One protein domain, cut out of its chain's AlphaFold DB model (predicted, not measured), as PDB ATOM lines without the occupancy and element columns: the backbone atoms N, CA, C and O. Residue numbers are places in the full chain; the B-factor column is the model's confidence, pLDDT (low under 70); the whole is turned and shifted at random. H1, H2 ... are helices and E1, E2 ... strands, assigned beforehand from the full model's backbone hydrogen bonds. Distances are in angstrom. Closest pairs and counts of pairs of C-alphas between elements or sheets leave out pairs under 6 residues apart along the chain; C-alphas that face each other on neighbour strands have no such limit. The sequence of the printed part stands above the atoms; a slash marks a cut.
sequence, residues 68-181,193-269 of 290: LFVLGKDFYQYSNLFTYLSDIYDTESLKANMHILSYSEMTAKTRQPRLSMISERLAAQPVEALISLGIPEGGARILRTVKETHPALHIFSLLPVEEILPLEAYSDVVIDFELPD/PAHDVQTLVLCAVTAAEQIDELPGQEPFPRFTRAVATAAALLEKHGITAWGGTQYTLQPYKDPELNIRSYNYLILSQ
ATOM      1  N   LEU A  68       3.290 -13.700  17.057       98.56
ATOM      2  CA  LEU A  68       2.552 -14.774  16.387       98.56
ATOM      3  C   LEU A  68       1.294 -15.139  17.178       98.56
ATOM      4  O   LEU A  68       1.373 -15.723  18.256       98.56
ATOM      5  N   PHE A  69       0.130 -14.884  16.593       98.31
ATOM      6  CA  PHE A  69      -1.150 -15.376  17.079       98.31
ATOM      7  C   PHE A  69      -1.455 -16.764  16.521       98.31
ATOM      8  O   PHE A  69      -1.471 -16.961  15.305       98.31
ATOM      9  N   VAL A  70      -1.768 -17.715  17.400       97.69
ATOM     10  CA  VAL A  70      -2.259 -19.049  17.024       97.69
ATOM     11  C   VAL A  70      -3.718 -19.162  17.444       97.69
ATOM     12  O   VAL A  70      -4.022 -19.208  18.634       97.69
ATOM     13  N   LEU A  71      -4.629 -19.195  16.471       96.25
ATOM     14  CA  LEU A  71      -6.068 -19.168  16.738       96.25
ATOM     15  C   LEU A  71      -6.674 -20.566  16.645       96.25
ATOM     16  O   LEU A  71      -6.642 -21.202  15.588       96.25
ATOM     17  N   GLY A  72      -7.260 -21.013  17.749       93.38
ATOM     18  CA  GLY A  72      -8.016 -22.248  17.882       93.38
ATOM     19  C   GLY A  72      -9.345 -22.248  17.137       93.38
ATOM     20  O   GLY A  72      -9.773 -21.247  16.556       93.38
ATOM     21  N   LYS A  73     -10.014 -23.406  17.165       91.00
ATOM     22  CA  LYS A  73     -11.259 -23.665  16.428       91.00
ATOM     23  C   LYS A  73     -12.377 -22.678  16.778       91.00
ATOM     24  O   LYS A  73     -13.095 -22.254  15.877       91.00
ATOM     25  N   ASP A  74     -12.501 -22.302  18.043       88.56
ATOM     26  CA  ASP A  74     -13.612 -21.454  18.482       88.56
ATOM     27  C   ASP A  74     -13.324 -19.962  18.267       88.56
ATOM     28  O   ASP A  74     -14.248 -19.167  18.138       88.56
ATOM     29  N   PHE A  75     -12.051 -19.578  18.112       90.69
ATOM     30  CA  PHE A  75     -11.636 -18.174  18.036       90.69
ATOM     31  C   PHE A  75     -11.290 -17.696  16.623       90.69
ATOM     32  O   PHE A  75     -11.392 -16.502  16.349       90.69
ATOM     33  N   TYR A  76     -10.931 -18.581  15.684       86.56
ATOM     34  CA  TYR A  76     -10.553 -18.140  14.328       86.56
ATOM     35  C   TYR A  76     -11.710 -17.504  13.535       86.56
ATOM     36  O   TYR A  76     -11.465 -16.792  12.565       86.56
ATOM     37  N   GLN A  77     -12.962 -17.763  13.932       83.69
ATOM     38  CA  GLN A  77     -14.156 -17.200  13.294       83.69
ATOM     39  C   GLN A  77     -14.609 -15.870  13.913       83.69
ATOM     40  O   GLN A  77     -15.528 -15.243  13.384       83.69
ATOM     41  N   TYR A  78     -13.984 -15.417  15.007       84.19
ATOM     42  CA  TYR A  78     -14.326 -14.144  15.639       84.19
ATOM     43  C   TYR A  78     -13.867 -12.992  14.738       84.19
ATOM     44  O   TYR A  78     -12.729 -12.529  14.803       84.19
ATOM     45  N   SER A  79     -14.771 -12.504  13.887       78.12
ATOM     46  CA  SER A  79     -14.476 -11.474  12.882       78.12
ATOM     47  C   SER A  79     -13.988 -10.151  13.479       78.12
ATOM     48  O   SER A  79     -13.364  -9.354  12.787       78.12
ATOM     49  N   ASN A  80     -14.280  -9.906  14.757       89.31
ATOM     50  CA  ASN A  80     -13.903  -8.713  15.506       89.31
ATOM     51  C   ASN A  80     -12.844  -8.992  16.591       89.31
ATOM     52  O   ASN A  80     -12.659  -8.163  17.475       89.31
ATOM     53  N   LEU A  81     -12.142 -10.130  16.554       93.44
ATOM     54  CA  LEU A  81     -11.177 -10.520  17.595       93.44
ATOM     55  C   LEU A  81     -10.126  -9.437  17.892       93.44
ATOM     56  O   LEU A  81      -9.776  -9.199  19.043       93.44
ATOM     57  N   PHE A  82      -9.658  -8.749  16.849       96.38
ATOM     58  CA  PHE A  82      -8.593  -7.747  16.931       96.38
ATOM     59  C   PHE A  82      -9.101  -6.299  16.877       96.38
ATOM     60  O   PHE A  82      -8.317  -5.387  16.614       96.38
ATOM     61  N   THR A  83     -10.398  -6.056  17.108       96.25
ATOM     62  CA  THR A  83     -10.973  -4.699  17.048       96.25
ATOM     63  C   THR A  83     -10.296  -3.754  18.036       96.25
ATOM     64  O   THR A  83      -9.814  -2.709  17.615       96.25
ATOM     65  N   TYR A  84     -10.133  -4.146  19.301       97.44
ATOM     66  CA  TYR A  84      -9.455  -3.294  20.285       97.44
ATOM     67  C   TYR A  84      -7.984  -3.046  19.943       97.44
ATOM     68  O   TYR A  84      -7.511  -1.927  20.106       97.44
ATOM     69  N   LEU A  85      -7.266  -4.028  19.383       97.50
ATOM     70  CA  LEU A  85      -5.924  -3.760  18.857       97.50
ATOM     71  C   LEU A  85      -5.974  -2.730  17.724       97.50
ATOM     72  O   LEU A  85      -5.171  -1.809  17.699       97.50
ATOM     73  N   SER A  86      -6.944  -2.846  16.818       96.38
ATOM     74  CA  SER A  86      -7.105  -1.922  15.691       96.38
ATOM     75  C   SER A  86      -7.496  -0.510  16.129       96.38
ATOM     76  O   SER A  86      -7.141   0.447  15.443       96.38
ATOM     77  N   ASP A  87      -8.212  -0.360  17.243       95.81
ATOM     78  CA  ASP A  87      -8.591   0.938  17.808       95.81
ATOM     79  C   ASP A  87      -7.411   1.620  18.513       95.81
ATOM     80  O   ASP A  87      -7.261   2.839  18.409       95.81
ATOM     81  N   ILE A  88      -6.551   0.836  19.175       96.88
ATOM     82  CA  ILE A  88      -5.407   1.325  19.957       96.88
ATOM     83  C   ILE A  88      -4.147   1.531  19.108       96.88
ATOM     84  O   ILE A  88      -3.446   2.527  19.297       96.88
ATOM     85  N   TYR A  89      -3.839   0.609  18.195       97.50
ATOM     86  CA  TYR A  89      -2.579   0.583  17.450       97.50
ATOM     87  C   TYR A  89      -2.745   1.032  16.003       97.50
ATOM     88  O   TYR A  89      -3.800   0.861  15.383       97.50
ATOM     89  N   ASP A  90      -1.692   1.632  15.450       96.12
ATOM     90  CA  ASP A  90      -1.688   2.040  14.055       96.12
ATOM     91  C   ASP A  90      -1.701   0.817  13.125       96.12
ATOM     92  O   ASP A  90      -1.223  -0.273  13.436       96.12
ATOM     93  N   THR A  91      -2.315   0.991  11.961       96.31
ATOM     94  CA  THR A  91      -2.586  -0.122  11.048       96.31
ATOM     95  C   THR A  91      -1.318  -0.655  10.382       96.31
ATOM     96  O   THR A  91      -1.266  -1.839  10.054       96.31
ATOM     97  N   GLU A  92      -0.304   0.182  10.165       97.19
ATOM     98  CA  GLU A  92       0.911  -0.246   9.472       97.19
ATOM     99  C   GLU A  92       1.810  -1.063  10.402       97.19
ATOM    100  O   GLU A  92       2.288  -2.123   9.995       97.19
ATOM    101  N   SER A  93       1.940  -0.668  11.671       97.38
ATOM    102  CA  SER A  93       2.663  -1.455  12.674       97.38
ATOM    103  C   SER A  93       1.967  -2.778  12.991       97.38
ATOM    104  O   SER A  93       2.635  -3.807  13.069       97.38
ATOM    105  N   LEU A  94       0.629  -2.806  13.057       97.31
ATOM    106  CA  LEU A  94      -0.118  -4.062  13.190       97.31
ATOM    107  C   LEU A  94       0.164  -5.016  12.024       97.31
ATOM    108  O   LEU A  94       0.424  -6.192  12.251       97.31
ATOM    109  N   LYS A  95       0.149  -4.539  10.775       96.44
ATOM    110  CA  LYS A  95       0.458  -5.390   9.610       96.44
ATOM    111  C   LYS A  95       1.900  -5.895   9.619       96.44
ATOM    112  O   LYS A  95       2.145  -7.014   9.175       96.44
ATOM    113  N   ALA A  96       2.839  -5.062  10.062       97.19
ATOM    114  CA  ALA A  96       4.255  -5.401  10.082       97.19
ATOM    115  C   ALA A  96       4.587  -6.431  11.170       97.19
ATOM    116  O   ALA A  96       5.377  -7.338  10.917       97.19
ATOM    117  N   ASN A  97       3.962  -6.305  12.343       97.88
ATOM    118  CA  ASN A  97       4.383  -7.007  13.552       97.88
ATOM    119  C   ASN A  97       3.384  -8.052  14.060       97.88
ATOM    120  O   ASN A  97       3.714  -8.811  14.963       97.88
ATOM    121  N   MET A  98       2.172  -8.136  13.503       97.31
ATOM    122  CA  MET A  98       1.189  -9.150  13.889       97.31
ATOM    123  C   MET A  98       1.056 -10.228  12.812       97.31
ATOM    124  O   MET A  98       0.567  -9.989  11.706       97.31
ATOM    125  N   HIS A  99       1.431 -11.455  13.160       97.50
ATOM    126  CA  HIS A  99       1.281 -12.630  12.306       97.50
ATOM    127  C   HIS A  99       0.213 -13.550  12.872       97.50
ATOM    128  O   HIS A  99       0.139 -13.756  14.078       97.50
ATOM    129  N   ILE A 100      -0.624 -14.121  12.008       97.06
ATOM    130  CA  ILE A 100      -1.728 -14.988  12.422       97.06
ATOM    131  C   ILE A 100      -1.562 -16.349  11.750       97.06
ATOM    132  O   ILE A 100      -1.336 -16.437  10.541       97.06
ATOM    133  N   LEU A 101      -1.685 -17.403  12.551       97.19
ATOM    134  CA  LEU A 101      -1.880 -18.777  12.117       97.19
ATOM    135  C   LEU A 101      -3.248 -19.247  12.618       97.19
ATOM    136  O   LEU A 101      -3.441 -19.550  13.796       97.19
ATOM    137  N   SER A 102      -4.214 -19.289  11.709       95.75
ATOM    138  CA  SER A 102      -5.591 -19.671  12.011       95.75
ATOM    139  C   SER A 102      -5.806 -21.187  12.012       95.75
ATOM    140  O   SER A 102      -5.126 -21.942  11.310       95.75
ATOM    141  N   TYR A 103      -6.835 -21.647  12.727       94.69
ATOM    142  CA  TYR A 103      -7.295 -23.035  12.664       94.69
ATOM    143  C   TYR A 103      -7.631 -23.476  11.231       94.69
ATOM    144  O   TYR A 103      -7.299 -24.596  10.836       94.69
ATOM    145  N   SER A 104      -8.229 -22.592  10.424       94.31
ATOM    146  CA  SER A 104      -8.504 -22.860   9.007       94.31
ATOM    147  C   SER A 104      -7.236 -23.124   8.197       94.31
ATOM    148  O   SER A 104      -7.224 -24.029   7.367       94.31
ATOM    149  N   GLU A 105      -6.144 -22.398   8.452       95.25
ATOM    150  CA  GLU A 105      -4.862 -22.662   7.788       95.25
ATOM    151  C   GLU A 105      -4.258 -23.992   8.247       95.25
ATOM    152  O   GLU A 105      -3.805 -24.783   7.418       95.25
ATOM    153  N   MET A 106      -4.299 -24.273   9.554       95.69
ATOM    154  CA  MET A 106      -3.772 -25.518  10.125       95.69
ATOM    155  C   MET A 106      -4.540 -26.767   9.673       95.69
ATOM    156  O   MET A 106      -3.990 -27.866   9.720       95.69
ATOM    157  N   THR A 107      -5.787 -26.612   9.227       95.44
ATOM    158  CA  THR A 107      -6.659 -27.701   8.750       95.44
ATOM    159  C   THR A 107      -6.894 -27.681   7.237       95.44
ATOM    160  O   THR A 107      -7.612 -28.522   6.697       95.44
ATOM    161  N   ALA A 108      -6.255 -26.770   6.497       93.75
ATOM    162  CA  ALA A 108      -6.511 -26.609   5.065       93.75
ATOM    163  C   ALA A 108      -6.223 -27.884   4.248       93.75
ATOM    164  O   ALA A 108      -6.892 -28.157   3.253       93.75
ATOM    165  N   LYS A 109      -5.220 -28.674   4.660       92.12
ATOM    166  CA  LYS A 109      -4.813 -29.920   3.980       92.12
ATOM    167  C   LYS A 109      -5.334 -31.184   4.658       92.12
ATOM    168  O   LYS A 109      -5.411 -32.235   4.028       92.12
ATOM    169  N   THR A 110      -5.651 -31.099   5.944       87.88
ATOM    170  CA  THR A 110      -5.990 -32.231   6.806       87.88
ATOM    171  C   THR A 110      -7.200 -31.862   7.647       87.88
ATOM    172  O   THR A 110      -7.256 -30.775   8.198       87.88
ATOM    173  N   ARG A 111      -8.150 -32.780   7.853       87.31
ATOM    174  CA  ARG A 111      -9.298 -32.528   8.755       87.31
ATOM    175  C   ARG A 111      -8.907 -32.350  10.234       87.31
ATOM    176  O   ARG A 111      -9.773 -32.114  11.066       87.31
ATOM    177  N   GLN A 112      -7.624 -32.500  10.554       88.62
ATOM    178  CA  GLN A 112      -7.033 -32.307  11.874       88.62
ATOM    179  C   GLN A 112      -6.002 -31.174  11.819       88.62
ATOM    180  O   GLN A 112      -5.347 -31.018  10.781       88.62
ATOM    181  N   PRO A 113      -5.838 -30.391  12.899       91.88
ATOM    182  CA  PRO A 113      -4.901 -29.275  12.924       91.88
ATOM    183  C   PRO A 113      -3.452 -29.771  12.852       91.88
ATOM    184  O   PRO A 113      -2.986 -30.537  13.696       91.88
ATOM    185  N   ARG A 114      -2.700 -29.300  11.854       95.38
ATOM    186  CA  ARG A 114      -1.265 -29.562  11.717       95.38
ATOM    187  C   ARG A 114      -0.462 -28.586  12.579       95.38
ATOM    188  O   ARG A 114       0.115 -27.624  12.077       95.38
ATOM    189  N   LEU A 115      -0.392 -28.861  13.880       95.06
ATOM    190  CA  LEU A 115       0.281 -27.994  14.857       95.06
ATOM    191  C   LEU A 115       1.774 -27.750  14.568       95.06
ATOM    192  O   LEU A 115       2.295 -26.706  14.946       95.06
ATOM    193  N   SER A 116       2.454 -28.635  13.824       95.88
ATOM    194  CA  SER A 116       3.848 -28.410  13.388       95.88
ATOM    195  C   SER A 116       4.037 -27.118  12.586       95.88
ATOM    196  O   SER A 116       5.143 -26.585  12.533       95.88
ATOM    197  N   MET A 117       2.962 -26.584  11.992       97.31
ATOM    198  CA  MET A 117       2.984 -25.300  11.297       97.31
ATOM    199  C   MET A 117       3.371 -24.133  12.210       97.31
ATOM    200  O   MET A 117       3.898 -23.148  11.709       97.31
ATOM    201  N   ILE A 118       3.164 -24.238  13.528       97.69
ATOM    202  CA  ILE A 118       3.610 -23.226  14.493       97.69
ATOM    203  C   ILE A 118       5.138 -23.107  14.447       97.69
ATOM    204  O   ILE A 118       5.663 -22.024  14.203       97.69
ATOM    205  N   SER A 119       5.859 -24.223  14.590       96.94
ATOM    206  CA  SER A 119       7.324 -24.241  14.499       96.94
ATOM    207  C   SER A 119       7.824 -23.823  13.115       96.94
ATOM    208  O   SER A 119       8.801 -23.090  13.015       96.94
ATOM    209  N   GLU A 120       7.140 -24.238  12.042       96.94
ATOM    210  CA  GLU A 120       7.476 -23.816  10.671       96.94
ATOM    211  C   GLU A 120       7.358 -22.292  10.502       96.94
ATOM    212  O   GLU A 120       8.232 -21.674   9.894       96.94
ATOM    213  N   ARG A 121       6.308 -21.675  11.063       96.75
ATOM    214  CA  ARG A 121       6.112 -20.219  11.030       96.75
ATOM    215  C   ARG A 121       7.178 -19.491  11.840       96.75
ATOM    216  O   ARG A 121       7.763 -18.558  11.312       96.75
ATOM    217  N   LEU A 122       7.472 -19.948  13.057       97.56
ATOM    218  CA  LEU A 122       8.514 -19.357  13.905       97.56
ATOM    219  C   LEU A 122       9.912 -19.456  13.279       97.56
ATOM    220  O   LEU A 122      10.706 -18.528  13.390       97.56
ATOM    221  N   ALA A 123      10.212 -20.559  12.587       95.94
ATOM    222  CA  ALA A 123      11.476 -20.725  11.877       95.94
ATOM    223  C   ALA A 123      11.589 -19.800  10.652       95.94
ATOM    224  O   ALA A 123      12.673 -19.301  10.356       95.94
ATOM    225  N   ALA A 124      10.485 -19.579   9.932       96.25
ATOM    226  CA  ALA A 124      10.451 -18.691   8.770       96.25
ATOM    227  C   ALA A 124      10.447 -17.206   9.161       96.25
ATOM    228  O   ALA A 124      11.031 -16.380   8.463       96.25
ATOM    229  N   GLN A 125       9.778 -16.878  10.263       94.38
ATOM    230  CA  GLN A 125       9.590 -15.525  10.755       94.38
ATOM    231  C   GLN A 125       9.685 -15.534  12.285       94.38
ATOM    232  O   GLN A 125       8.685 -15.780  12.963       94.38
ATOM    233  N   PRO A 126      10.890 -15.299  12.834       94.38
ATOM    234  CA  PRO A 126      11.076 -15.171  14.269       94.38
ATOM    235  C   PRO A 126      10.235 -14.023  14.831       94.38
ATOM    236  O   PRO A 126      10.141 -12.953  14.228       94.38
ATOM    237  N   VAL A 127       9.643 -14.259  15.996       97.38
ATOM    238  CA  VAL A 127       8.818 -13.296  16.733       97.38
ATOM    239  C   VAL A 127       9.295 -13.240  18.182       97.38
ATOM    240  O   VAL A 127      10.019 -14.128  18.635       97.38
ATOM    241  N   GLU A 128       8.877 -12.214  18.912       97.06
ATOM    242  CA  GLU A 128       9.222 -12.022  20.324       97.06
ATOM    243  C   GLU A 128       8.241 -12.747  21.249       97.06
ATOM    244  O   GLU A 128       8.639 -13.291  22.282       97.06
ATOM    245  N   ALA A 129       6.969 -12.833  20.849       98.12
ATOM    246  CA  ALA A 129       5.965 -13.583  21.590       98.12
ATOM    247  C   ALA A 129       5.024 -14.400  20.695       98.12
ATOM    248  O   ALA A 129       4.601 -13.973  19.619       98.12
ATOM    249  N   LEU A 130       4.653 -15.578  21.189       98.62
ATOM    250  CA  LEU A 130       3.562 -16.400  20.690       98.62
ATOM    251  C   LEU A 130       2.371 -16.247  21.634       98.62
ATOM    252  O   LEU A 130       2.477 -16.518  22.828       98.62
ATOM    253  N   ILE A 131       1.224 -15.854  21.091       98.62
ATOM    254  CA  ILE A 131      -0.036 -15.738  21.826       98.62
ATOM    255  C   ILE A 131      -1.019 -16.740  21.222       98.62
ATOM    256  O   ILE A 131      -1.447 -16.599  20.077       98.62
ATOM    257  N   SER A 132      -1.370 -17.782  21.967       97.69
ATOM    258  CA  SER A 132      -2.365 -18.760  21.531       97.69
ATOM    259  C   SER A 132      -3.725 -18.471  22.158       97.69
ATOM    260  O   SER A 132      -3.801 -18.061  23.312       97.69
ATOM    261  N   LEU A 133      -4.798 -18.655  21.387       96.31
ATOM    262  CA  LEU A 133      -6.181 -18.567  21.859       96.31
ATOM    263  C   LEU A 133      -6.882 -19.888  21.567       96.31
ATOM    264  O   LEU A 133      -7.075 -20.214  20.394       96.31
ATOM    265  N   GLY A 134      -7.264 -20.646  22.593       93.44
ATOM    266  CA  GLY A 134      -7.929 -21.937  22.400       93.44
ATOM    267  C   GLY A 134      -7.069 -22.953  21.665       93.44
ATOM    268  O   GLY A 134      -7.556 -23.623  20.751       93.44
ATOM    269  N   ILE A 135      -5.778 -23.040  22.005       91.50
ATOM    270  CA  ILE A 135      -4.898 -24.041  21.396       91.50
ATOM    271  C   ILE A 135      -5.508 -25.445  21.599       91.50
ATOM    272  O   ILE A 135      -5.919 -25.771  22.714       91.50
ATOM    273  N   PRO A 136      -5.653 -26.252  20.530       86.19
ATOM    274  CA  PRO A 136      -6.298 -27.557  20.634       86.19
ATOM    275  C   PRO A 136      -5.352 -28.600  21.249       86.19
ATOM    276  O   PRO A 136      -4.154 -28.354  21.403       86.19
ATOM    277  N   GLU A 137      -5.890 -29.792  21.511       88.50
ATOM    278  CA  GLU A 137      -5.136 -30.971  21.953       88.50
ATOM    279  C   GLU A 137      -3.869 -31.215  21.109       88.50
ATOM    280  O   GLU A 137      -3.852 -31.073  19.879       88.50
ATOM    281  N   GLY A 138      -2.783 -31.585  21.788       90.56
ATOM    282  CA  GLY A 138      -1.439 -31.680  21.232       90.56
ATOM    283  C   GLY A 138      -0.693 -30.343  21.247       90.56
ATOM    284  O   GLY A 138       0.497 -30.312  20.902       90.56
ATOM    285  N   GLY A 139      -1.365 -29.261  21.657       92.94
ATOM    286  CA  GLY A 139      -0.824 -27.921  21.851       92.94
ATOM    287  C   GLY A 139       0.365 -27.918  22.804       92.94
ATOM    288  O   GLY A 139       1.417 -27.363  22.489       92.94
ATOM    289  N   ALA A 140       0.270 -28.633  23.922       94.38
ATOM    290  CA  ALA A 140       1.364 -28.672  24.884       94.38
ATOM    291  C   ALA A 140       2.635 -29.316  24.318       94.38
ATOM    292  O   ALA A 140       3.741 -28.810  24.512       94.38
ATOM    293  N   ARG A 141       2.488 -30.406  23.553       95.75
ATOM    294  CA  ARG A 141       3.628 -31.074  22.909       95.75
ATOM    295  C   ARG A 141       4.344 -30.147  21.931       95.75
ATOM    296  O   ARG A 141       5.571 -30.151  21.895       95.75
ATOM    297  N   ILE A 142       3.601 -29.372  21.137       96.56
ATOM    298  CA  ILE A 142       4.226 -28.439  20.195       96.56
ATOM    299  C   ILE A 142       4.857 -27.247  20.923       96.56
ATOM    300  O   ILE A 142       5.979 -26.877  20.583       96.56
ATOM    301  N   LEU A 143       4.207 -26.696  21.956       96.69
ATOM    302  CA  LEU A 143       4.761 -25.584  22.736       96.69
ATOM    303  C   LEU A 143       6.026 -25.988  23.493       96.69
ATOM    304  O   LEU A 143       6.967 -25.202  23.548       96.69
ATOM    305  N   ARG A 144       6.115 -27.236  23.966       97.25
ATOM    306  CA  ARG A 144       7.362 -27.805  24.485       97.25
ATOM    307  C   ARG A 144       8.493 -27.707  23.465       97.25
ATOM    308  O   ARG A 144       9.537 -27.140  23.765       97.25
ATOM    309  N   THR A 145       8.286 -28.245  22.261       96.94
ATOM    310  CA  THR A 145       9.304 -28.213  21.198       96.94
ATOM    311  C   THR A 145       9.671 -26.780  20.822       96.94
ATOM    312  O   THR A 145      10.845 -26.477  20.613       96.94
ATOM    313  N   VAL A 146       8.684 -25.884  20.772       97.25
ATOM    314  CA  VAL A 146       8.905 -24.456  20.535       97.25
ATOM    315  C   VAL A 146       9.774 -23.847  21.634       97.25
ATOM    316  O   VAL A 146      10.755 -23.195  21.296       97.25
ATOM    317  N   LYS A 147       9.487 -24.090  22.918       96.06
ATOM    318  CA  LYS A 147      10.270 -23.546  24.039       96.06
ATOM    319  C   LYS A 147      11.685 -24.125  24.095       96.06
ATOM    320  O   LYS A 147      12.629 -23.395  24.372       96.06
ATOM    321  N   GLU A 148      11.851 -25.410  23.783       96.38
ATOM    322  CA  GLU A 148      13.167 -26.057  23.679       96.38
ATOM    323  C   GLU A 148      14.006 -25.472  22.523       96.38
ATOM    324  O   GLU A 148      15.218 -25.314  22.657       96.38
ATOM    325  N   THR A 149      13.367 -25.111  21.403       96.94
ATOM    326  CA  THR A 149      14.044 -24.558  20.210       96.94
ATOM    327  C   THR A 149      14.285 -23.048  20.315       96.94
ATOM    328  O   THR A 149      15.311 -22.543  19.863       96.94
ATOM    329  N   HIS A 150      13.348 -22.324  20.924       96.75
ATOM    330  CA  HIS A 150      13.335 -20.871  21.068       96.75
ATOM    331  C   HIS A 150      13.177 -20.502  22.553       96.75
ATOM    332  O   HIS A 150      12.119 -20.027  22.965       96.75
ATOM    333  N   PRO A 151      14.214 -20.698  23.387       94.81
ATOM    334  CA  PRO A 151      14.105 -20.505  24.837       94.81
ATOM    335  C   PRO A 151      13.786 -19.060  25.244       94.81
ATOM    336  O   PRO A 151      13.201 -18.843  26.303       94.81
ATOM    337  N   ALA A 152      14.142 -18.089  24.398       93.94
ATOM    338  CA  ALA A 152      13.848 -16.672  24.597       93.94
ATOM    339  C   ALA A 152      12.431 -16.263  24.150       93.94
ATOM    340  O   ALA A 152      12.018 -15.149  24.439       93.94
ATOM    341  N   LEU A 153      11.689 -17.130  23.448       96.88
ATOM    342  CA  LEU A 153      10.333 -16.813  23.005       96.88
ATOM    343  C   LEU A 153       9.389 -16.773  24.208       96.88
ATOM    344  O   LEU A 153       9.334 -17.734  24.991       96.88
ATOM    345  N   HIS A 154       8.610 -15.700  24.309       96.81
ATOM    346  CA  HIS A 154       7.541 -15.600  25.293       96.81
ATOM    347  C   HIS A 154       6.268 -16.263  24.784       96.81
ATOM    348  O   HIS A 154       5.885 -16.095  23.629       96.81
ATOM    349  N   ILE A 155       5.612 -17.040  25.635       98.00
ATOM    350  CA  ILE A 155       4.448 -17.839  25.261       98.00
ATOM    351  C   ILE A 155       3.290 -17.493  26.194       98.00
ATOM    352  O   ILE A 155       3.356 -17.725  27.397       98.00
ATOM    353  N   PHE A 156       2.209 -16.965  25.632       98.31
ATOM    354  CA  PHE A 156       0.963 -16.696  26.341       98.31
ATOM    355  C   PHE A 156      -0.112 -17.651  25.825       98.31
ATOM    356  O   PHE A 156      -0.393 -17.682  24.624       98.31
ATOM    357  N   SER A 157      -0.722 -18.425  26.719       98.12
ATOM    358  CA  SER A 157      -1.789 -19.366  26.372       98.12
ATOM    359  C   SER A 157      -3.109 -18.890  26.958       98.12
ATOM    360  O   SER A 157      -3.317 -18.920  28.166       98.12
ATOM    361  N   LEU A 158      -3.995 -18.403  26.100       97.25
ATOM    362  CA  LEU A 158      -5.279 -17.835  26.482       97.25
ATOM    363  C   LEU A 158      -6.383 -18.849  26.194       97.25
ATOM    364  O   LEU A 158      -6.443 -19.398  25.091       97.25
ATOM    365  N   LEU A 159      -7.281 -19.038  27.158       94.06
ATOM    366  CA  LEU A 159      -8.488 -19.852  27.024       94.06
ATOM    367  C   LEU A 159      -8.170 -21.264  26.498       94.06
ATOM    368  O   LEU A 159      -8.709 -21.652  25.457       94.06
ATOM    369  N   PRO A 160      -7.210 -21.991  27.105       89.44
ATOM    370  CA  PRO A 160      -6.815 -23.306  26.617       89.44
ATOM    371  C   PRO A 160      -8.001 -24.273  26.658       89.44
ATOM    372  O   PRO A 160      -8.776 -24.273  27.605       89.44
ATOM    373  N   VAL A 161      -8.131 -25.117  25.633       82.94
ATOM    374  CA  VAL A 161      -9.236 -26.091  25.577       82.94
ATOM    375  C   VAL A 161      -8.922 -27.322  26.428       82.94
ATOM    376  O   VAL A 161      -9.802 -27.871  27.073       82.94
ATOM    377  N   GLU A 162      -7.661 -27.753  26.423       79.88
ATOM    378  CA  GLU A 162      -7.181 -28.983  27.057       79.88
ATOM    379  C   GLU A 162      -5.746 -28.789  27.574       79.88
ATOM    380  O   GLU A 162      -5.103 -27.776  27.302       79.88
ATOM    381  N   GLU A 163      -5.212 -29.794  28.276       85.69
ATOM    382  CA  GLU A 163      -3.786 -29.891  28.641       85.69
ATOM    383  C   GLU A 163      -3.252 -28.713  29.485       85.69
ATOM    384  O   GLU A 163      -2.085 -28.340  29.364       85.69
ATOM    385  N   ILE A 164      -4.076 -28.151  30.378       87.88
ATOM    386  CA  ILE A 164      -3.741 -26.956  31.177       87.88
ATOM    387  C   ILE A 164      -2.391 -27.092  31.898       87.88
ATOM    388  O   ILE A 164      -1.542 -26.221  31.753       87.88
ATOM    389  N   LEU A 165      -2.152 -28.193  32.624       90.38
ATOM    390  CA  LEU A 165      -0.903 -28.399  33.377       90.38
ATOM    391  C   LEU A 165       0.343 -28.436  32.461       90.38
ATOM    392  O   LEU A 165       1.309 -27.716  32.719       90.38
ATOM    393  N   PRO A 166       0.365 -29.227  31.369       93.00
ATOM    394  CA  PRO A 166       1.424 -29.114  30.374       93.00
ATOM    395  C   PRO A 166       1.573 -27.714  29.758       93.00
ATOM    396  O   PRO A 166       2.697 -27.272  29.532       93.00
ATOM    397  N   LEU A 167       0.477 -27.005  29.478       95.00
ATOM    398  CA  LEU A 167       0.535 -25.647  28.933       95.00
ATOM    399  C   LEU A 167       1.126 -24.656  29.938       95.00
ATOM    400  O   LEU A 167       1.918 -23.803  29.540       95.00
ATOM    401  N   GLU A 168       0.812 -24.804  31.223       94.88
ATOM    402  CA  GLU A 168       1.406 -24.045  32.323       94.88
ATOM    403  C   GLU A 168       2.928 -24.225  32.357       94.88
ATOM    404  O   GLU A 168       3.664 -23.250  32.489       94.88
ATOM    405  N   ALA A 169       3.424 -25.445  32.138       95.12
ATOM    406  CA  ALA A 169       4.859 -25.729  32.144       95.12
ATOM    407  C   ALA A 169       5.638 -25.087  30.979       95.12
ATOM    408  O   ALA A 169       6.847 -24.871  31.097       95.12
ATOM    409  N   TYR A 170       4.980 -24.806  29.848       96.19
ATOM    410  CA  TYR A 170       5.633 -24.296  28.633       96.19
ATOM    411  C   TYR A 170       5.246 -22.862  28.266       96.19
ATOM    412  O   TYR A 170       5.802 -22.318  27.314       96.19
ATOM    413  N   SER A 171       4.335 -22.246  29.018       96.94
ATOM    414  CA  SER A 171       3.905 -20.862  28.817       96.94
ATOM    415  C   SER A 171       4.502 -19.947  29.880       96.94
ATOM    416  O   SER A 171       4.673 -20.328  31.031       96.94
ATOM    417  N   ASP A 172       4.771 -18.700  29.521       96.06
ATOM    418  CA  ASP A 172       5.083 -17.645  30.480       96.06
ATOM    419  C   ASP A 172       3.843 -17.307  31.323       96.06
ATOM    420  O   ASP A 172       3.967 -17.069  32.524       96.06
ATOM    421  N   VAL A 173       2.649 -17.337  30.714       97.00
ATOM    422  CA  VAL A 173       1.352 -17.199  31.394       97.00
ATOM    423  C   VAL A 173       0.288 -18.046  30.690       97.00
ATOM    424  O   VAL A 173       0.223 -18.070  29.460       97.00
ATOM    425  N   VAL A 174      -0.578 -18.691  31.471       97.69
ATOM    426  CA  VAL A 174      -1.847 -19.269  31.012       97.69
ATOM    427  C   VAL A 174      -2.985 -18.453  31.624       97.69
ATOM    428  O   VAL A 174      -2.936 -18.183  32.822       97.69
ATOM    429  N   ILE A 175      -3.988 -18.033  30.850       96.75
ATOM    430  CA  ILE A 175      -5.158 -17.308  31.383       96.75
ATOM    431  C   ILE A 175      -6.455 -17.975  30.952       96.75
ATOM    432  O   ILE A 175      -6.623 -18.257  29.767       96.75
ATOM    433  N   ASP A 176      -7.385 -18.130  31.892       93.56
ATOM    434  CA  ASP A 176      -8.764 -18.533  31.614       93.56
ATOM    435  C   ASP A 176      -9.794 -17.671  32.367       93.56
ATOM    436  O   ASP A 176      -9.443 -16.906  33.270       93.56
ATOM    437  N   PHE A 177     -11.067 -17.769  31.988       90.88
ATOM    438  CA  PHE A 177     -12.177 -17.254  32.788       90.88
ATOM    439  C   PHE A 177     -12.653 -18.320  33.768       90.88
ATOM    440  O   PHE A 177     -12.708 -19.505  33.451       90.88
ATOM    441  N   GLU A 178     -13.046 -17.891  34.964       85.50
ATOM    442  CA  GLU A 178     -13.715 -18.785  35.898       85.50
ATOM    443  C   GLU A 178     -15.057 -19.222  35.308       85.50
ATOM    444  O   GLU A 178     -15.920 -18.395  34.994       85.50
ATOM    445  N   LEU A 179     -15.233 -20.532  35.148       69.50
ATOM    446  CA  LEU A 179     -16.511 -21.097  34.752       69.50
ATOM    447  C   LEU A 179     -17.412 -21.180  35.987       69.50
ATOM    448  O   LEU A 179     -16.994 -21.748  36.994       69.50
ATOM    449  N   PRO A 180     -18.654 -20.669  35.933       61.22
ATOM    450  CA  PRO A 180     -19.587 -20.829  37.041       61.22
ATOM    451  C   PRO A 180     -19.792 -22.312  37.372       61.22
ATOM    452  O   PRO A 180     -19.923 -23.125  36.460       61.22
ATOM    453  N   ASP A 181     -19.946 -22.667  38.650       56.41
ATOM    454  CA  ASP A 181     -20.109 -24.063  39.106       56.41
ATOM    455  C   ASP A 181     -21.211 -24.840  38.363       56.41
ATOM    456  O   ASP A 181     -21.137 -26.058  38.188       56.41
ATOM    457  N   PRO A 193     -18.179 -13.382  25.992       89.38
ATOM    458  CA  PRO A 193     -18.479 -12.171  25.239       89.38
ATOM    459  C   PRO A 193     -17.285 -11.685  24.408       89.38
ATOM    460  O   PRO A 193     -16.142 -11.671  24.861       89.38
ATOM    461  N   ALA A 194     -17.545 -11.221  23.182       90.62
ATOM    462  CA  ALA A 194     -16.479 -10.798  22.270       90.62
ATOM    463  C   ALA A 194     -15.597  -9.678  22.848       90.62
ATOM    464  O   ALA A 194     -14.386  -9.695  22.649       90.62
ATOM    465  N   HIS A 195     -16.181  -8.735  23.595       93.56
ATOM    466  CA  HIS A 195     -15.427  -7.653  24.235       93.56
ATOM    467  C   HIS A 195     -14.490  -8.156  25.342       93.56
ATOM    468  O   HIS A 195     -13.443  -7.547  25.565       93.56
ATOM    469  N   ASP A 196     -14.818  -9.268  26.004       94.38
ATOM    470  CA  ASP A 196     -13.954  -9.872  27.022       94.38
ATOM    471  C   ASP A 196     -12.748 -10.535  26.363       94.38
ATOM    472  O   ASP A 196     -11.611 -10.281  26.758       94.38
ATOM    473  N   VAL A 197     -12.974 -11.292  25.284       94.75
ATOM    474  CA  VAL A 197     -11.889 -11.881  24.485       94.75
ATOM    475  C   VAL A 197     -10.995 -10.785  23.893       94.75
ATOM    476  O   VAL A 197      -9.775 -10.874  23.985       94.75
ATOM    477  N   GLN A 198     -11.575  -9.718  23.337       97.19
ATOM    478  CA  GLN A 198     -10.821  -8.575  22.805       97.19
ATOM    479  C   GLN A 198      -9.994  -7.868  23.887       97.19
ATOM    480  O   GLN A 198      -8.847  -7.494  23.636       97.19
ATOM    481  N   THR A 199     -10.554  -7.691  25.091       97.88
ATOM    482  CA  THR A 199      -9.818  -7.110  26.224       97.88
ATOM    483  C   THR A 199      -8.656  -8.017  26.619       97.88
ATOM    484  O   THR A 199      -7.530  -7.541  26.737       97.88
ATOM    485  N   LEU A 200      -8.892  -9.326  26.734       97.88
ATOM    486  CA  LEU A 200      -7.863 -10.306  27.077       97.88
ATOM    487  C   LEU A 200      -6.728 -10.357  26.039       97.88
ATOM    488  O   LEU A 200      -5.555 -10.400  26.413       97.88
ATOM    489  N   VAL A 201      -7.055 -10.285  24.745       98.19
ATOM    490  CA  VAL A 201      -6.065 -10.174  23.660       98.19
ATOM    491  C   VAL A 201      -5.205  -8.925  23.835       98.19
ATOM    492  O   VAL A 201      -3.979  -9.016  23.777       98.19
ATOM    493  N   LEU A 202      -5.817  -7.765  24.098       98.50
ATOM    494  CA  LEU A 202      -5.072  -6.531  24.355       98.50
ATOM    495  C   LEU A 202      -4.187  -6.650  25.605       98.50
ATOM    496  O   LEU A 202      -3.051  -6.174  25.584       98.50
ATOM    497  N   CYS A 203      -4.656  -7.309  26.669       98.50
ATOM    498  CA  CYS A 203      -3.844  -7.583  27.855       98.50
ATOM    499  C   CYS A 203      -2.613  -8.433  27.520       98.50
ATOM    500  O   CYS A 203      -1.525  -8.108  27.983       98.50
ATOM    501  N   ALA A 204      -2.752  -9.476  26.696       98.38
ATOM    502  CA  ALA A 204      -1.632 -10.325  26.291       98.38
ATOM    503  C   ALA A 204      -0.611  -9.581  25.417       98.38
ATOM    504  O   ALA A 204       0.588  -9.690  25.659       98.38
ATOM    505  N   VAL A 205      -1.072  -8.766  24.460       98.44
ATOM    506  CA  VAL A 205      -0.186  -7.888  23.672       98.44
ATOM    507  C   VAL A 205       0.546  -6.911  24.585       98.44
ATOM    508  O   VAL A 205       1.764  -6.792  24.516       98.44
ATOM    509  N   THR A 206      -0.176  -6.271  25.504       98.00
ATOM    510  CA  THR A 206       0.419  -5.344  26.474       98.00
ATOM    511  C   THR A 206       1.434  -6.054  27.372       98.00
ATOM    512  O   THR A 206       2.482  -5.494  27.675       98.00
ATOM    513  N   ALA A 207       1.162  -7.294  27.783       97.25
ATOM    514  CA  ALA A 207       2.085  -8.091  28.585       97.25
ATOM    515  C   ALA A 207       3.365  -8.433  27.815       97.25
ATOM    516  O   ALA A 207       4.444  -8.368  28.401       97.25
ATOM    517  N   ALA A 208       3.248  -8.758  26.524       96.62
ATOM    518  CA  ALA A 208       4.390  -8.991  25.647       96.62
ATOM    519  C   ALA A 208       5.249  -7.726  25.495       96.62
ATOM    520  O   ALA A 208       6.457  -7.801  25.666       96.62
ATOM    521  N   GLU A 209       4.639  -6.554  25.282       96.12
ATOM    522  CA  GLU A 209       5.386  -5.289  25.161       96.12
ATOM    523  C   GLU A 209       6.093  -4.859  26.459       96.12
ATOM    524  O   GLU A 209       7.048  -4.090  26.426       96.12
ATOM    525  N   GLN A 210       5.604  -5.320  27.614       95.00
ATOM    526  CA  GLN A 210       6.125  -4.947  28.932       95.00
ATOM    527  C   GLN A 210       7.084  -5.984  29.538       95.00
ATOM    528  O   GLN A 210       7.522  -5.818  30.686       95.00
ATOM    529  N   ILE A 211       7.355  -7.091  28.839       85.75
ATOM    530  CA  ILE A 211       7.987  -8.270  29.441       85.75
ATOM    531  C   ILE A 211       9.418  -8.000  29.917       85.75
ATOM    532  O   ILE A 211       9.793  -8.437  31.009       85.75
ATOM    533  N   ASP A 212      10.152  -7.182  29.163       83.94
ATOM    534  CA  ASP A 212      11.541  -6.815  29.439       83.94
ATOM    535  C   ASP A 212      11.689  -5.541  30.282       83.94
ATOM    536  O   ASP A 212      12.793  -5.206  30.712       83.94
ATOM    537  N   GLU A 213      10.593  -4.835  30.591       89.50
ATOM    538  CA  GLU A 213      10.649  -3.618  31.416       89.50
ATOM    539  C   GLU A 213      11.101  -3.911  32.852       89.50
ATOM    540  O   GLU A 213      11.807  -3.110  33.463       89.50
ATOM    541  N   LEU A 214      10.663  -5.049  33.405       88.12
ATOM    542  CA  LEU A 214      11.001  -5.507  34.755       88.12
ATOM    543  C   LEU A 214      11.443  -6.981  34.710       88.12
ATOM    544  O   LEU A 214      10.639  -7.895  34.964       88.12
ATOM    545  N   PRO A 215      12.729  -7.228  34.397       83.62
ATOM    546  CA  PRO A 215      13.292  -8.569  34.391       83.62
ATOM    547  C   PRO A 215      13.141  -9.229  35.768       83.62
ATOM    548  O   PRO A 215      13.370  -8.602  36.801       83.62
ATOM    549  N   GLY A 216      12.745 -10.503  35.792       83.00
ATOM    550  CA  GLY A 216      12.585 -11.275  37.032       83.00
ATOM    551  C   GLY A 216      11.297 -11.021  37.825       83.00
ATOM    552  O   GLY A 216      11.095 -11.674  38.844       83.00
ATOM    553  N   GLN A 217      10.410 -10.123  37.377       90.44
ATOM    554  CA  GLN A 217       9.075 -10.006  37.969       90.44
ATOM    555  C   GLN A 217       8.285 -11.310  37.783       90.44
ATOM    556  O   GLN A 217       8.243 -11.866  36.685       90.44
ATOM    557  N   GLU A 218       7.628 -11.771  38.850       93.12
ATOM    558  CA  GLU A 218       6.776 -12.959  38.797       93.12
ATOM    559  C   GLU A 218       5.608 -12.793  37.794       93.12
ATOM    560  O   GLU A 218       5.107 -11.676  37.607       93.12
ATOM    561  N   PRO A 219       5.117 -13.889  37.184       93.81
ATOM    562  CA  PRO A 219       4.067 -13.859  36.165       93.81
ATOM    563  C   PRO A 219       2.784 -13.150  36.600       93.81
ATOM    564  O   PRO A 219       2.255 -12.325  35.856       93.81
ATOM    565  N   PHE A 220       2.299 -13.411  37.819       95.62
ATOM    566  CA  PHE A 220       1.061 -12.807  38.316       95.62
ATOM    567  C   PHE A 220       1.112 -11.267  38.390       95.62
ATOM    568  O   PHE A 220       0.324 -10.623  37.696       95.62
ATOM    569  N   PRO A 221       2.011 -10.628  39.169       95.31
ATOM    570  CA  PRO A 221       2.070  -9.165  39.222       95.31
ATOM    571  C   PRO A 221       2.405  -8.537  37.862       95.31
ATOM    572  O   PRO A 221       1.921  -7.442  37.566       95.31
ATOM    573  N   ARG A 222       3.174  -9.235  37.015       94.75
ATOM    574  CA  ARG A 222       3.454  -8.800  35.643       94.75
ATOM    575  C   ARG A 222       2.180  -8.723  34.805       94.75
ATOM    576  O   ARG A 222       1.917  -7.685  34.199       94.75
ATOM    577  N   PHE A 223       1.369  -9.780  34.790       96.69
ATOM    578  CA  PHE A 223       0.134  -9.788  34.006       96.69
ATOM    579  C   PHE A 223      -0.922  -8.838  34.590       96.69
ATOM    580  O   PHE A 223      -1.592  -8.138  33.839       96.69
ATOM    581  N   THR A 224      -1.004  -8.697  35.917       96.44
ATOM    582  CA  THR A 224      -1.867  -7.692  36.569       96.44
ATOM    583  C   THR A 224      -1.542  -6.267  36.106       96.44
ATOM    584  O   THR A 224      -2.450  -5.486  35.815       96.44
ATOM    585  N   ARG A 225      -0.253  -5.920  35.971       96.69
ATOM    586  CA  ARG A 225       0.176  -4.626  35.411       96.69
ATOM    587  C   ARG A 225      -0.258  -4.467  33.952       96.69
ATOM    588  O   ARG A 225      -0.714  -3.386  33.572       96.69
ATOM    589  N   ALA A 226      -0.144  -5.525  33.152       97.31
ATOM    590  CA  ALA A 226      -0.580  -5.510  31.761       97.31
ATOM    591  C   ALA A 226      -2.100  -5.313  31.643       97.31
ATOM    592  O   ALA A 226      -2.545  -4.502  30.835       97.31
ATOM    593  N   VAL A 227      -2.893  -5.960  32.507       97.81
ATOM    594  CA  VAL A 227      -4.350  -5.755  32.596       97.81
ATOM    595  C   VAL A 227      -4.685  -4.305  32.941       97.81
ATOM    596  O   VAL A 227      -5.489  -3.683  32.247       97.81
ATOM    597  N   ALA A 228      -4.042  -3.734  33.963       97.44
ATOM    598  CA  ALA A 228      -4.262  -2.339  34.347       97.44
ATOM    599  C   ALA A 228      -3.883  -1.362  33.221       97.44
ATOM    600  O   ALA A 228      -4.604  -0.400  32.953       97.44
ATOM    601  N   THR A 229      -2.777  -1.632  32.524       97.75
ATOM    602  CA  THR A 229      -2.315  -0.805  31.403       97.75
ATOM    603  C   THR A 229      -3.272  -0.894  30.214       97.75
ATOM    604  O   THR A 229      -3.656   0.136  29.664       97.75
ATOM    605  N   ALA A 230      -3.703  -2.100  29.840       97.88
ATOM    606  CA  ALA A 230      -4.676  -2.325  28.775       97.88
ATOM    607  C   ALA A 230      -6.014  -1.631  29.074       97.88
ATOM    608  O   ALA A 230      -6.563  -0.954  28.206       97.88
ATOM    609  N   ALA A 231      -6.509  -1.726  30.312       97.44
ATOM    610  CA  ALA A 231      -7.729  -1.041  30.731       97.44
ATOM    611  C   ALA A 231      -7.602   0.488  30.610       97.44
ATOM    612  O   ALA A 231      -8.490   1.131  30.052       97.44
ATOM    613  N   ALA A 232      -6.473   1.064  31.041       97.19
ATOM    614  CA  ALA A 232      -6.206   2.496  30.894       97.19
ATOM    615  C   ALA A 232      -6.080   2.929  29.418       97.19
ATOM    616  O   ALA A 232      -6.508   4.027  29.049       97.19
ATOM    617  N   LEU A 233      -5.517   2.077  28.552       96.62
ATOM    618  CA  LEU A 233      -5.449   2.323  27.107       96.62
ATOM    619  C   LEU A 233      -6.844   2.355  26.474       96.62
ATOM    620  O   LEU A 233      -7.123   3.266  25.688       96.62
ATOM    621  N   LEU A 234      -7.715   1.410  26.836       97.25
ATOM    622  CA  LEU A 234      -9.109   1.376  26.387       97.25
ATOM    623  C   LEU A 234      -9.883   2.605  26.872       97.25
ATOM    624  O   LEU A 234     -10.509   3.287  26.061       97.25
ATOM    625  N   GLU A 235      -9.764   2.954  28.157       96.00
ATOM    626  CA  GLU A 235     -10.424   4.128  28.738       96.00
ATOM    627  C   GLU A 235     -10.003   5.419  28.026       96.00
ATOM    628  O   GLU A 235     -10.846   6.246  27.671       96.00
ATOM    629  N   LYS A 236      -8.704   5.565  27.724       94.94
ATOM    630  CA  LYS A 236      -8.186   6.700  26.950       94.94
ATOM    631  C   LYS A 236      -8.863   6.826  25.585       94.94
ATOM    632  O   LYS A 236      -8.956   7.947  25.103       94.94
ATOM    633  N   HIS A 237      -9.328   5.731  24.986       94.31
ATOM    634  CA  HIS A 237     -10.030   5.706  23.698       94.31
ATOM    635  C   HIS A 237     -11.561   5.669  23.843       94.31
ATOM    636  O   HIS A 237     -12.268   5.497  22.853       94.31
ATOM    637  N   GLY A 238     -12.090   5.856  25.058       94.50
ATOM    638  CA  GLY A 238     -13.528   5.838  25.326       94.50
ATOM    639  C   GLY A 238     -14.156   4.443  25.268       94.50
ATOM    640  O   GLY A 238     -15.371   4.337  25.114       94.50
ATOM    641  N   ILE A 239     -13.350   3.386  25.381       96.25
ATOM    642  CA  ILE A 239     -13.798   1.993  25.377       96.25
ATOM    643  C   ILE A 239     -13.790   1.474  26.815       96.25
ATOM    644  O   ILE A 239     -12.799   1.598  27.534       96.25
ATOM    645  N   THR A 240     -14.893   0.869  27.253       96.44
ATOM    646  CA  THR A 240     -14.965   0.234  28.572       96.44
ATOM    647  C   THR A 240     -14.347  -1.162  28.510       96.44
ATOM    648  O   THR A 240     -14.844  -2.034  27.794       96.44
ATOM    649  N   ALA A 241     -13.270  -1.385  29.270       95.44
ATOM    650  CA  ALA A 241     -12.660  -2.707  29.419       95.44
ATOM    651  C   ALA A 241     -13.691  -3.734  29.914       95.44
ATOM    652  O   ALA A 241     -14.557  -3.394  30.725       95.44
ATOM    653  N   TRP A 242     -13.609  -4.969  29.408       94.81
ATOM    654  CA  TRP A 242     -14.499  -6.072  29.805       94.81
ATOM    655  C   TRP A 242     -16.001  -5.767  29.636       94.81
ATOM    656  O   TRP A 242     -16.845  -6.284  30.364       94.81
ATOM    657  N   GLY A 243     -16.354  -4.823  28.753       92.62
ATOM    658  CA  GLY A 243     -17.743  -4.385  28.571       92.62
ATOM    659  C   GLY A 243     -18.381  -3.770  29.824       92.62
ATOM    660  O   GLY A 243     -19.603  -3.673  29.899       92.62
ATOM    661  N   GLY A 244     -17.571  -3.359  30.808       92.50
ATOM    662  CA  GLY A 244     -18.025  -2.867  32.111       92.50
ATOM    663  C   GLY A 244     -18.125  -3.942  33.194       92.50
ATOM    664  O   GLY A 244     -18.383  -3.610  34.352       92.50
ATOM    665  N   THR A 245     -17.885  -5.207  32.854       91.88
ATOM    666  CA  THR A 245     -17.819  -6.303  33.818       91.88
ATOM    667  C   THR A 245     -16.594  -6.143  34.713       91.88
ATOM    668  O   THR A 245     -15.472  -5.953  34.244       91.88
ATOM    669  N   GLN A 246     -16.789  -6.227  36.029       90.94
ATOM    670  CA  GLN A 246     -15.676  -6.212  36.971       90.94
ATOM    671  C   GLN A 246     -15.112  -7.622  37.107       90.94
ATOM    672  O   GLN A 246     -15.755  -8.488  37.691       90.94
ATOM    673  N   TYR A 247     -13.910  -7.836  36.577       93.25
ATOM    674  CA  TYR A 247     -13.149  -9.062  36.787       93.25
ATOM    675  C   TYR A 247     -12.053  -8.861  37.831       93.25
ATOM    676  O   TYR A 247     -11.389  -7.824  37.872       93.25
ATOM    677  N   THR A 248     -11.830  -9.893  38.637       93.31
ATOM    678  CA  THR A 248     -10.667 -10.039  39.508       93.31
ATOM    679  C   THR A 248      -9.746 -11.096  38.915       93.31
ATOM    680  O   THR A 248     -10.158 -12.232  38.678       93.31
ATOM    681  N   LEU A 249      -8.493 -10.719  38.675       95.19
ATOM    682  CA  LEU A 249      -7.450 -11.645  38.255       95.19
ATOM    683  C   LEU A 249      -6.806 -12.275  39.491       95.19
ATOM    684  O   LEU A 249      -6.294 -11.566  40.359       95.19
ATOM    685  N   GLN A 250      -6.783 -13.598  39.545       94.94
ATOM    686  CA  GLN A 250      -6.168 -14.355  40.631       94.94
ATOM    687  C   GLN A 250      -5.441 -15.574  40.073       94.94
ATOM    688  O   GLN A 250      -5.880 -16.124  39.067       94.94
ATOM    689  N   PRO A 251      -4.342 -16.041  40.680       94.75
ATOM    690  CA  PRO A 251      -3.764 -17.301  40.239       94.75
ATOM    691  C   PRO A 251      -4.696 -18.455  40.559       94.75
ATOM    692  O   PRO A 251      -5.319 -18.473  41.624       94.75
ATOM    693  N   TYR A 252      -4.761 -19.409  39.638       92.69
ATOM    694  CA  TYR A 252      -5.516 -20.630  39.824       92.69
ATOM    695  C   TYR A 252      -5.063 -21.333  41.100       92.69
ATOM    696  O   TYR A 252      -3.877 -21.339  41.454       92.69
ATOM    697  N   LYS A 253      -6.021 -21.933  41.795       90.31
ATOM    698  CA  LYS A 253      -5.773 -22.720  42.988       90.31
ATOM    699  C   LYS A 253      -6.321 -24.109  42.748       90.31
ATOM    700  O   LYS A 253      -7.519 -24.258  42.526       90.31
ATOM    701  N   ASP A 254      -5.443 -25.100  42.799       85.81
ATOM    702  CA  ASP A 254      -5.844 -26.495  42.704       85.81
ATOM    703  C   ASP A 254      -6.845 -26.801  43.837       85.81
ATOM    704  O   ASP A 254      -6.503 -26.590  45.008       85.81
ATOM    705  N   PRO A 255      -8.080 -27.231  43.530       84.19
ATOM    706  CA  PRO A 255      -9.113 -27.440  44.538       84.19
ATOM    707  C   PRO A 255      -8.830 -28.653  45.434       84.19
ATOM    708  O   PRO A 255      -9.296 -28.684  46.572       84.19
ATOM    709  N   GLU A 256      -8.063 -29.634  44.956       85.00
ATOM    710  CA  GLU A 256      -7.727 -30.845  45.708       85.00
ATOM    711  C   GLU A 256      -6.510 -30.615  46.604       85.00
ATOM    712  O   GLU A 256      -6.493 -31.005  47.774       85.00
ATOM    713  N   LEU A 257      -5.484 -29.959  46.061       85.50
ATOM    714  CA  LEU A 257      -4.198 -29.771  46.729       85.50
ATOM    715  C   LEU A 257      -4.096 -28.433  47.462       85.50
ATOM    716  O   LEU A 257      -3.191 -28.243  48.276       85.50
ATOM    717  N   ASN A 258      -5.009 -27.497  47.190       86.62
ATOM    718  CA  ASN A 258      -5.005 -26.138  47.732       86.62
ATOM    719  C   ASN A 258      -3.712 -25.364  47.383       86.62
ATOM    720  O   ASN A 258      -3.338 -24.414  48.079       86.62
ATOM    721  N   ILE A 259      -3.032 -25.771  46.306       88.19
ATOM    722  CA  ILE A 259      -1.779 -25.189  45.816       88.19
ATOM    723  C   ILE A 259      -2.104 -24.108  44.792       88.19
ATOM    724  O   ILE A 259      -2.888 -24.311  43.869       88.19
ATOM    725  N   ARG A 260      -1.481 -22.944  44.963       92.56
ATOM    726  CA  ARG A 260      -1.569 -21.827  44.025       92.56
ATOM    727  C   ARG A 260      -0.631 -22.078  42.845       92.56
ATOM    728  O   ARG A 260       0.556 -22.320  43.061       92.56
ATOM    729  N   SER A 261      -1.145 -21.962  41.629       93.81
ATOM    730  CA  SER A 261      -0.334 -21.956  40.415       93.81
ATOM    731  C   SER A 261       0.578 -20.723  40.361       93.81
ATOM    732  O   SER A 261       0.245 -19.646  40.867       93.81
ATOM    733  N   TYR A 262       1.746 -20.883  39.742       94.00
ATOM    734  CA  TYR A 262       2.711 -19.803  39.555       94.00
ATOM    735  C   TYR A 262       2.320 -18.860  38.403       94.00
ATOM    736  O   TYR A 262       2.466 -17.641  38.520       94.00
ATOM    737  N   ASN A 263       1.814 -19.415  37.300       95.75
ATOM    738  CA  ASN A 263       1.590 -18.707  36.036       95.75
ATOM    739  C   ASN A 263       0.271 -19.057  35.328       95.75
ATOM    740  O   ASN A 263       0.009 -18.487  34.270       95.75
ATOM    741  N   TYR A 264      -0.575 -19.917  35.898       96.44
ATOM    742  CA  TYR A 264      -1.964 -20.078  35.474       96.44
ATOM    743  C   TYR A 264      -2.868 -19.126  36.264       96.44
ATOM    744  O   TYR A 264      -2.935 -19.172  37.495       96.44
ATOM    745  N   LEU A 265      -3.529 -18.218  35.552       96.50
ATOM    746  CA  LEU A 265      -4.330 -17.128  36.092       96.50
ATOM    747  C   LEU A 265      -5.791 -17.261  35.655       96.50
ATOM    748  O   LEU A 265      -6.082 -17.632  34.524       96.50
ATOM    749  N   ILE A 266      -6.703 -16.901  36.548       94.62
ATOM    750  CA  ILE A 266      -8.146 -16.961  36.348       94.62
ATOM    751  C   ILE A 266      -8.735 -15.558  36.477       94.62
ATOM    752  O   ILE A 266      -8.463 -14.842  37.446       94.62
ATOM    753  N   LEU A 267      -9.565 -15.181  35.509       94.00
ATOM    754  CA  LEU A 267     -10.442 -14.018  35.568       94.00
ATOM    755  C   LEU A 267     -11.789 -14.438  36.157       94.00
ATOM    756  O   LEU A 267     -12.575 -15.131  35.519       94.00
ATOM    757  N   SER A 268     -12.047 -13.993  37.380       91.12
ATOM    758  CA  SER A 268     -13.256 -14.292  38.154       91.12
ATOM    759  C   SER A 268     -14.154 -13.066  38.246       91.12
ATOM    760  O   SER A 268     -13.660 -11.942  38.353       91.12
ATOM    761  N   GLN A 269     -15.470 -13.247  38.214       86.94
ATOM    762  CA  GLN A 269     -16.393 -12.176  38.596       86.94
ATOM    763  C   GLN A 269     -16.597 -12.229  40.115       86.94
ATOM    764  O   GLN A 269     -16.665 -13.324  40.668       86.94
TER     765      GLN A 269
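This is residues 68 to 181 and 193 to 269 of the 290 residues of an uncharacterized protein of Treponema vincentii F0403 (UniProt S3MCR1). A strongly twisted sheet of seven strands makes the middle layer of three, with H7 and H8 packed on one face and H4, H5 and H6 on the other. H1 and H9 pack on H7, and the hairpin of E6 and E7 closes the row of strands at one end. The printed part has 191 residues, with nine named helices and seven named strands in the order E1 H1 H2 E2 H3 H4 E3 H5 E4 H6 E5 H7 H8 H9 E6 E7; the class is mixed, helices and strands. The mixed sheet runs E2 E1 E3 E4 E5 E7 E6, and the whole is compact and rounded, with a radius of gyration of the C-alphas of 16.0 A and spans of 46 by 42 by 35 A.

E1, residues 68 to 71, begins at C-alpha 68 (2.552, -14.774, 16.387). Then come H1, 83 to 88; H2, 91 to 97; E2, 98 to 102; H3, 103 to 106; H4, 116 to 124; E3, 129 to 133; H5, 139 to 149, 15.3 A long; E4, 154 to 158; H6, 164 to 170; and E5, 173 to 177. H7, 194 to 209, is 22.7 A long and H8, 219 to 236, is 25.6 A. H9, 241 to 244, precedes E6, 248 to 253, and E7, 260 to 268, which ends at C-alpha 268 (-13.256, -14.292, 38.154).

E3 is parallel to E1, with N 70 and O 131 2.9 A apart, and to E4, with N 132 and O 156 2.8 A apart. E7 bends by 109 degrees at residue 263; it is parallel to E5, with N 265 and O 174 2.8 A apart, and forms an antiparallel hairpin with E6, with N 250 and O 266 3.0 A apart. E3, H5, E4 is a strand-helix-strand unit, two parallel neighbour strands with a helix between, and its crossover is right-handed. H5 and H6 touch at Ala 140 and Leu 167, C-alphas 5.1 A apart; H4 touches H5 at Ser 119 and Val 146, 6.2 A. On the opposite face from H4 and H6, H7 and H8 touch at a steep tilt of 63 degrees, with the C-alphas of Ala 207 and Ala 226 4.9 A apart. H7 touches H1 at Gln 198 and Tyr 84, 6.0 A, and H9 at Asp 196 and Trp 242, 4.7 A. H2 touches no helix, and H3 only grazes the sheet. Every O i to N i+4 pair is within hydrogen-bond range in H1, H2 and H4 to H8; H3 and H9 are too short for one.

The farthest C-alphas, those of Glu 92 and Glu 256, are 48.2 A apart. Residues 182 to 192 are not printed, and C-alphas 181 and 193 are 18.3 A apart across the cut. The link from E1 to H1, 11 residues, is long. Mean pLDDT of the printed part is 93.6, with residues 179 to 181 under 70.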